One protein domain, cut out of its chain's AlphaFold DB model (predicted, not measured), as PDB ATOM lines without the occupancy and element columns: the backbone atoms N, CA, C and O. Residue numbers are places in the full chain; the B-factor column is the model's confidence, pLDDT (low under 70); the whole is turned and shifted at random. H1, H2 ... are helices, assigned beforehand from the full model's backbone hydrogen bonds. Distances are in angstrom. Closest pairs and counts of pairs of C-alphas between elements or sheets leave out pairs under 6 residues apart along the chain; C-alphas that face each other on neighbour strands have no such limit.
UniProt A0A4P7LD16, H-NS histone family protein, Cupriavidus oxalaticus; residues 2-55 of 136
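This is residues 2 to 55 of the 136 residues of the protein "H-NS histone family protein" of Cupriavidus oxalaticus (UniProt A0A4P7LD16). One long straight helix, H1, makes the long axis of the domain, and after its last residue, Ser 40, the backbone turns a corner into a short helix, H2, giving the outline of an L with one very long arm. Most of H1 stands free, with residues 2 to 33 sticking out. The printed part has 54 residues with two named helices, H1 then H2, and no named strand; the class is all helix. It is extended, with a radius of gyration of the C-alphas of 19.6 A, and spans 59 by 23 by 9 A.

H1, residues 5 to 40, and H2, residues 45 to 51, are close but not clearly touching; their closest C-alphas, those of Leu 38 and Pro 45, are 7.1 A apart. Their lines are about perpendicular, at 77 degrees. Every O i to N i+4 pair is within hydrogen-bond range in H1, and 2 of 3 are in H2.

H1 measures 52.8 A from C-alpha 5 at (156.076, 186.161, 183.647) to C-alpha 40 at (107.494, 186.977, 162.919). H2 measures 10.2 A and ends at C-alpha 51, (115.732, 178.209, 150.209).

The two C-alphas farthest apart, those of Glu 2 and Asp 42, are 59.2 A apart. The printed part has no cut, and the link from H1 to H2 is tight. Residues 45 to 55 have pLDDT under 70.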
ATOM      1  N   GLU A   2     155.588 192.739 191.802       80.56
ATOM      2  CA  GLU A   2     155.496 192.616 190.347       80.56
ATOM      3  C   GLU A   2     155.133 191.168 189.983       80.56
ATOM      4  O   GLU A   2     155.702 190.214 190.521       80.56
ATOM      5  N   LEU A   3     154.131 190.987 189.122       83.12
ATOM      6  CA  LEU A   3     153.712 189.657 188.693       83.12
ATOM      7  C   LEU A   3     154.777 189.083 187.757       83.12
ATOM      8  O   LEU A   3     155.017 189.612 186.673       83.12
ATOM      9  N   LYS A   4     155.408 187.978 188.164       91.62
ATOM     10  CA  LYS A   4     156.387 187.275 187.326       91.62
ATOM     11  C   LYS A   4     155.718 186.748 186.049       91.62
ATOM     12  O   LYS A   4     154.553 186.351 186.065       91.62
ATOM     13  N   TYR A   5     156.493 186.653 184.969       90.31
ATOM     14  CA  TYR A   5     156.076 186.161 183.647       90.31
ATOM     15  C   TYR A   5     155.069 184.983 183.632       90.31
ATOM     16  O   TYR A   5     154.051 185.093 182.942       90.31
ATOM     17  N   PRO A   6     155.255 183.874 184.384       93.88
ATOM     18  CA  PRO A   6     154.291 182.770 184.365       93.88
ATOM     19  C   PRO A   6     152.893 183.164 184.868       93.88
ATOM     20  O   PRO A   6     151.897 182.688 184.325       93.88
ATOM     21  N   ALA A   7     152.802 184.066 185.850       91.50
ATOM     22  CA  ALA A   7     151.524 184.554 186.367       91.50
ATOM     23  C   ALA A   7     150.794 185.428 185.333       91.50
ATOM     24  O   ALA A   7     149.578 185.323 185.179       91.50
ATOM     25  N   LEU A   8     151.535 186.230 184.560       90.69
ATOM     26  CA  LEU A   8     150.976 187.016 183.453       90.69
ATOM     27  C   LEU A   8     150.403 186.109 182.356       90.69
ATOM     28  O   LEU A   8     149.296 186.343 181.874       90.69
ATOM     29  N   LYS A   9     151.114 185.031 182.007       95.00
ATOM     30  CA  LYS A   9     150.651 184.064 181.001       95.00
ATOM     31  C   LYS A   9     149.395 183.309 181.445       95.00
ATOM     32  O   LYS A   9     148.528 183.035 180.620       95.00
ATOM     33  N   ALA A  10     149.283 182.980 182.732       95.06
ATOM     34  CA  ALA A  10     148.074 182.369 183.281       95.06
ATOM     35  C   ALA A  10     146.866 183.315 183.177       95.06
ATOM     36  O   ALA A  10     145.801 182.903 182.723       95.06
ATOM     37  N   ARG A  11     147.060 184.600 183.504       92.06
ATOM     38  CA  ARG A  11     146.017 185.627 183.390       92.06
ATOM     39  C   ARG A  11     145.564 185.844 181.945       92.06
ATOM     40  O   ARG A  11     144.371 185.988 181.709       92.06
ATOM     41  N   LEU A  12     146.491 185.808 180.986       93.50
ATOM     42  CA  LEU A  12     146.167 185.889 179.560       93.50
ATOM     43  C   LEU A  12     145.255 184.736 179.128       93.50
ATOM     44  O   LEU A  12     144.211 184.983 178.538       93.50
ATOM     45  N   LYS A  13     145.588 183.495 179.501       95.69
ATOM     46  CA  LYS A  13     144.736 182.333 179.202       95.69
ATOM     47  C   LYS A  13     143.342 182.461 179.809       95.69
ATOM     48  O   LYS A  13     142.361 182.093 179.176       95.69
ATOM     49  N   GLN A  14     143.253 182.971 181.034       94.12
ATOM     50  CA  GLN A  14     141.964 183.196 181.678       94.12
ATOM     51  C   GLN A  14     141.131 184.226 180.901       94.12
ATOM     52  O   GLN A  14     139.972 183.963 180.594       94.12
ATOM     53  N   MET A  15     141.737 185.353 180.517       94.25
ATOM     54  CA  MET A  15     141.072 186.377 179.709       94.25
ATOM     55  C   MET A  15     140.634 185.841 178.341       94.25
ATOM     56  O   MET A  15     139.543 186.165 177.894       94.25
ATOM     57  N   GLU A  16     141.429 184.991 177.686       94.62
ATOM     58  CA  GLU A  16     141.041 184.349 176.419       94.62
ATOM     59  C   GLU A  16     139.786 183.481 176.572       94.62
ATOM     60  O   GLU A  16     138.889 183.533 175.729       94.62
ATOM     61  N   VAL A  17     139.693 182.714 177.662       95.88
ATOM     62  CA  VAL A  17     138.508 181.899 177.968       95.88
ATOM     63  C   VAL A  17     137.293 182.786 178.239       95.88
ATOM     64  O   VAL A  17     136.207 182.503 177.736       95.88
ATOM     65  N   GLU A  18     137.466 183.871 178.994       92.69
ATOM     66  CA  GLU A  18     136.400 184.840 179.271       92.69
ATOM     67  C   GLU A  18     135.912 185.531 177.989       92.69
ATOM     68  O   GLU A  18     134.703 185.651 177.776       92.69
ATOM     69  N   ILE A  19     136.835 185.917 177.102       95.44
ATOM     70  CA  ILE A  19     136.525 186.492 175.789       95.44
ATOM     71  C   ILE A  19     135.730 185.491 174.954       95.44
ATOM     72  O   ILE A  19     134.684 185.844 174.412       95.44
ATOM     73  N   GLU A  20     136.187 184.244 174.843       88.75
ATOM     74  CA  GLU A  20     135.485 183.261 174.018       88.75
ATOM     75  C   GLU A  20     134.100 182.938 174.594       88.75
ATOM     76  O   GLU A  20     133.125 182.866 173.844       88.75
ATOM     77  N   ALA A  21     133.971 182.856 175.922       93.00
ATOM     78  CA  ALA A  21     132.679 182.703 176.585       93.00
ATOM     79  C   ALA A  21     131.736 183.882 176.289       93.00
ATOM     80  O   ALA A  21     130.558 183.666 175.993       93.00
ATOM     81  N   ALA A  22     132.234 185.122 176.312       93.00
ATOM     82  CA  ALA A  22     131.451 186.297 175.933       93.00
ATOM     83  C   ALA A  22     131.009 186.239 174.459       93.00
ATOM     84  O   ALA A  22     129.834 186.443 174.161       93.00
ATOM     85  N   ARG A  23     131.904 185.850 173.541       92.56
ATOM     86  CA  ARG A  23     131.590 185.707 172.106       92.56
ATOM     87  C   ARG A  23     130.569 184.613 171.824       92.56
ATOM     88  O   ARG A  23     129.780 184.733 170.888       92.56
ATOM     89  N   VAL A  24     130.595 183.506 172.566       94.75
ATOM     90  CA  VAL A  24     129.567 182.455 172.461       94.75
ATOM     91  C   VAL A  24     128.210 183.008 172.890       94.75
ATOM     92  O   VAL A  24     127.260 182.900 172.121       94.75
ATOM     93  N   ARG A  25     128.139 183.697 174.035       91.19
ATOM     94  CA  ARG A  25     126.893 184.313 174.524       91.19
ATOM     95  C   ARG A  25     126.326 185.331 173.535       91.19
ATOM     96  O   ARG A  25     125.139 185.296 173.233       91.19
ATOM     97  N   GLU A  26     127.161 186.212 172.989       93.56
ATOM     98  CA  GLU A  26     126.729 187.180 171.971       93.56
ATOM     99  C   GLU A  26     126.196 186.491 170.708       93.56
ATOM    100  O   GLU A  26     125.157 186.888 170.178       93.56
ATOM    101  N   ARG A  27     126.866 185.424 170.244       89.50
ATOM    102  CA  ARG A  27     126.397 184.619 169.106       89.50
ATOM    103  C   ARG A  27     125.050 183.967 169.392       89.50
ATOM    104  O   ARG A  27     124.178 184.003 168.531       89.50
ATOM    105  N   GLU A  28     124.860 183.406 170.580       90.56
ATOM    106  CA  GLU A  28     123.592 182.796 170.987       90.56
ATOM    107  C   GLU A  28     122.460 183.826 171.023       90.56
ATOM    108  O   GLU A  28     121.398 183.589 170.451       90.56
ATOM    109  N   ILE A  29     122.709 185.007 171.595       94.12
ATOM    110  CA  ILE A  29     121.745 186.116 171.612       94.12
ATOM    111  C   ILE A  29     121.389 186.550 170.183       94.12
ATOM    112  O   ILE A  29     120.216 186.780 169.874       94.12
ATOM    113  N   ALA A  30     122.376 186.645 169.289       89.94
ATOM    114  CA  ALA A  30     122.143 186.976 167.888       89.94
ATOM    115  C   ALA A  30     121.306 185.901 167.175       89.94
ATOM    116  O   ALA A  30     120.371 186.239 166.448       89.94
ATOM    117  N   ILE A  31     121.593 184.616 167.414       89.81
ATOM    118  CA  ILE A  31     120.823 183.491 166.866       89.81
ATOM    119  C   ILE A  31     119.378 183.528 167.372       89.81
ATOM    120  O   ILE A  31     118.455 183.394 166.571       89.81
ATOM    121  N   GLU A  32     119.153 183.764 168.664       91.44
ATOM    122  CA  GLU A  32     117.809 183.899 169.237       91.44
ATOM    123  C   GLU A  32     117.040 185.080 168.637       91.44
ATOM    124  O   GLU A  32     115.863 184.960 168.284       91.44
ATOM    125  N   LYS A  33     117.711 186.217 168.430       90.75
ATOM    126  CA  LYS A  33     117.116 187.366 167.742       90.75
ATOM    127  C   LYS A  33     116.708 187.011 166.311       90.75
ATOM    128  O   LYS A  33     115.607 187.364 165.895       90.75
ATOM    129  N   ILE A  34     117.563 186.298 165.577       89.00
ATOM    130  CA  ILE A  34     117.262 185.823 164.220       89.00
ATOM    131  C   ILE A  34     116.061 184.872 164.244       89.00
ATOM    132  O   ILE A  34     115.139 185.057 163.457       89.00
ATOM    133  N   ARG A  35     116.016 183.907 165.170       83.94
ATOM    134  CA  ARG A  35     114.888 182.971 165.314       83.94
ATOM    135  C   ARG A  35     113.569 183.690 165.588       83.94
ATOM    136  O   ARG A  35     112.574 183.377 164.942       83.94
ATOM    137  N   ARG A  36     113.562 184.689 166.478       87.19
ATOM    138  CA  ARG A  36     112.374 185.527 166.722       87.19
ATOM    139  C   ARG A  36     111.918 186.271 165.471       87.19
ATOM    140  O   ARG A  36     110.727 186.293 165.184       87.19
ATOM    141  N   LEU A  37     112.852 186.875 164.737       89.00
ATOM    142  CA  LEU A  37     112.528 187.584 163.498       89.00
ATOM    143  C   LEU A  37     111.965 186.630 162.440       89.00
ATOM    144  O   LEU A  37     110.967 186.953 161.808       89.00
ATOM    145  N   LEU A  38     112.540 185.438 162.291       82.56
ATOM    146  CA  LEU A  38     112.028 184.420 161.371       82.56
ATOM    147  C   LEU A  38     110.603 183.984 161.731       82.56
ATOM    148  O   LEU A  38     109.745 183.949 160.853       82.56
ATOM    149  N   ALA A  39     110.324 183.771 163.022       81.06
ATOM    150  CA  ALA A  39     108.982 183.455 163.503       81.06
ATOM    151  C   ALA A  39     107.965 184.576 163.219       81.06
ATOM    152  O   ALA A  39     106.811 184.286 162.937       81.06
ATOM    153  N   SER A  40     108.383 185.849 163.249       81.06
ATOM    154  CA  SER A  40     107.494 186.977 162.919       81.06
ATOM    155  C   SER A  40     107.130 187.083 161.434       81.06
ATOM    156  O   SER A  40     106.155 187.748 161.099       81.06
ATOM    157  N   VAL A  41     107.910 186.453 160.551       84.06
ATOM    158  CA  VAL A  41     107.731 186.496 159.088       84.06
ATOM    159  C   VAL A  41     107.208 185.145 158.559       84.06
ATOM    160  O   VAL A  41     107.314 184.865 157.371       84.06
ATOM    161  N   ASP A  42     106.671 184.279 159.431       78.06
ATOM    162  CA  ASP A  42     106.206 182.916 159.103       78.06
ATOM    163  C   ASP A  42     107.255 182.049 158.371       78.06
ATOM    164  O   ASP A  42     106.940 181.092 157.660       78.06
ATOM    165  N   LEU A  43     108.540 182.362 158.556       71.44
ATOM    166  CA  LEU A  43     109.655 181.596 158.016       71.44
ATOM    167  C   LEU A  43     110.138 180.631 159.088       71.44
ATOM    168  O   LEU A  43     110.689 181.042 160.110       71.44
ATOM    169  N   ARG A  44     109.975 179.329 158.856       70.81
ATOM    170  CA  ARG A  44     110.564 178.341 159.760       70.81
ATOM    171  C   ARG A  44     112.057 178.191 159.454       70.81
ATOM    172  O   ARG A  44     112.452 178.247 158.284       70.81
ATOM    173  N   PRO A  45     112.915 177.988 160.464       65.31
ATOM    174  CA  PRO A  45     114.354 177.811 160.264       65.31
ATOM    175  C   PRO A  45     114.716 176.709 159.252       65.31
ATOM    176  O   PRO A  45     115.720 176.813 158.551       65.31
ATOM    177  N   GLU A  46     113.886 175.675 159.127       69.06
ATOM    178  CA  GLU A  46     114.063 174.558 158.194       69.06
ATOM    179  C   GLU A  46     113.821 174.975 156.735       69.06
ATOM    180  O   GLU A  46     114.453 174.451 155.810       69.06
ATOM    181  N   ASP A  47     112.940 175.954 156.520       69.00
ATOM    182  CA  ASP A  47     112.627 176.485 155.197       69.00
ATOM    183  C   ASP A  47     113.795 177.333 154.656       69.00
ATOM    184  O   ASP A  47     114.034 177.349 153.445       69.00
ATOM    185  N   LEU A  48     114.623 177.922 155.535       66.81
ATOM    186  CA  LEU A  48     115.880 178.573 155.139       66.81
ATOM    187  C   LEU A  48     116.885 177.587 154.537       66.81
ATOM    188  O   LEU A  48     117.537 177.919 153.550       66.81
ATOM    189  N   GLY A  49     117.002 176.374 155.084       68.62
ATOM    190  CA  GLY A  49     117.891 175.341 154.535       68.62
ATOM    191  C   GLY A  49     117.492 174.936 153.113       68.62
ATOM    192  O   GLY A  49     118.345 174.787 152.235       68.62
ATOM    193  N   ARG A  50     116.179 174.854 152.855       68.69
ATOM    194  CA  ARG A  50     115.616 174.585 151.524       68.69
ATOM    195  C   ARG A  50     115.825 175.755 150.558       68.69
ATOM    196  O   ARG A  50     116.197 175.521 149.411       68.69
ATOM    197  N   LEU A  51     115.607 176.990 151.016       65.38
ATOM    198  CA  LEU A  51     115.732 178.209 150.209       65.38
ATOM    199  C   LEU A  51     117.191 178.522 149.840       65.38
ATOM    200  O   LEU A  51     117.476 178.926 148.717       65.38
ATOM    201  N   LEU A  52     118.121 178.305 150.774       69.25
ATOM    202  CA  LEU A  52     119.553 178.557 150.588       69.25
ATOM    203  C   LEU A  52     120.292 177.379 149.929       69.25
ATOM    204  O   LEU A  52     121.495 177.468 149.698       69.25
ATOM    205  N   GLY A  53     119.601 176.269 149.638       65.88
ATOM    206  CA  GLY A  53     120.219 175.062 149.078       65.88
ATOM    207  C   GLY A  53     121.225 174.393 150.024       65.88
ATOM    208  O   GLY A  53     122.062 173.605 149.582       65.88
ATOM    209  N   ILE A  54     121.151 174.701 151.322       65.44
ATOM    210  CA  ILE A  54     121.980 174.127 152.384       65.44
ATOM    211  C   ILE A  54     121.243 172.877 152.890       65.44
ATOM    212  O   ILE A  54     120.646 172.856 153.960       65.44
ATOM    213  N   GLY A  55     121.200 171.845 152.049       56.00
ATOM    214  CA  GLY A  55     120.497 170.591 152.313       56.00
ATOM    215  C   GLY A  55     120.669 169.634 151.138       56.00
ATOM    216  O   GLY A  55     120.393 169.992 149.994       56.00
TER     217      GLY A  55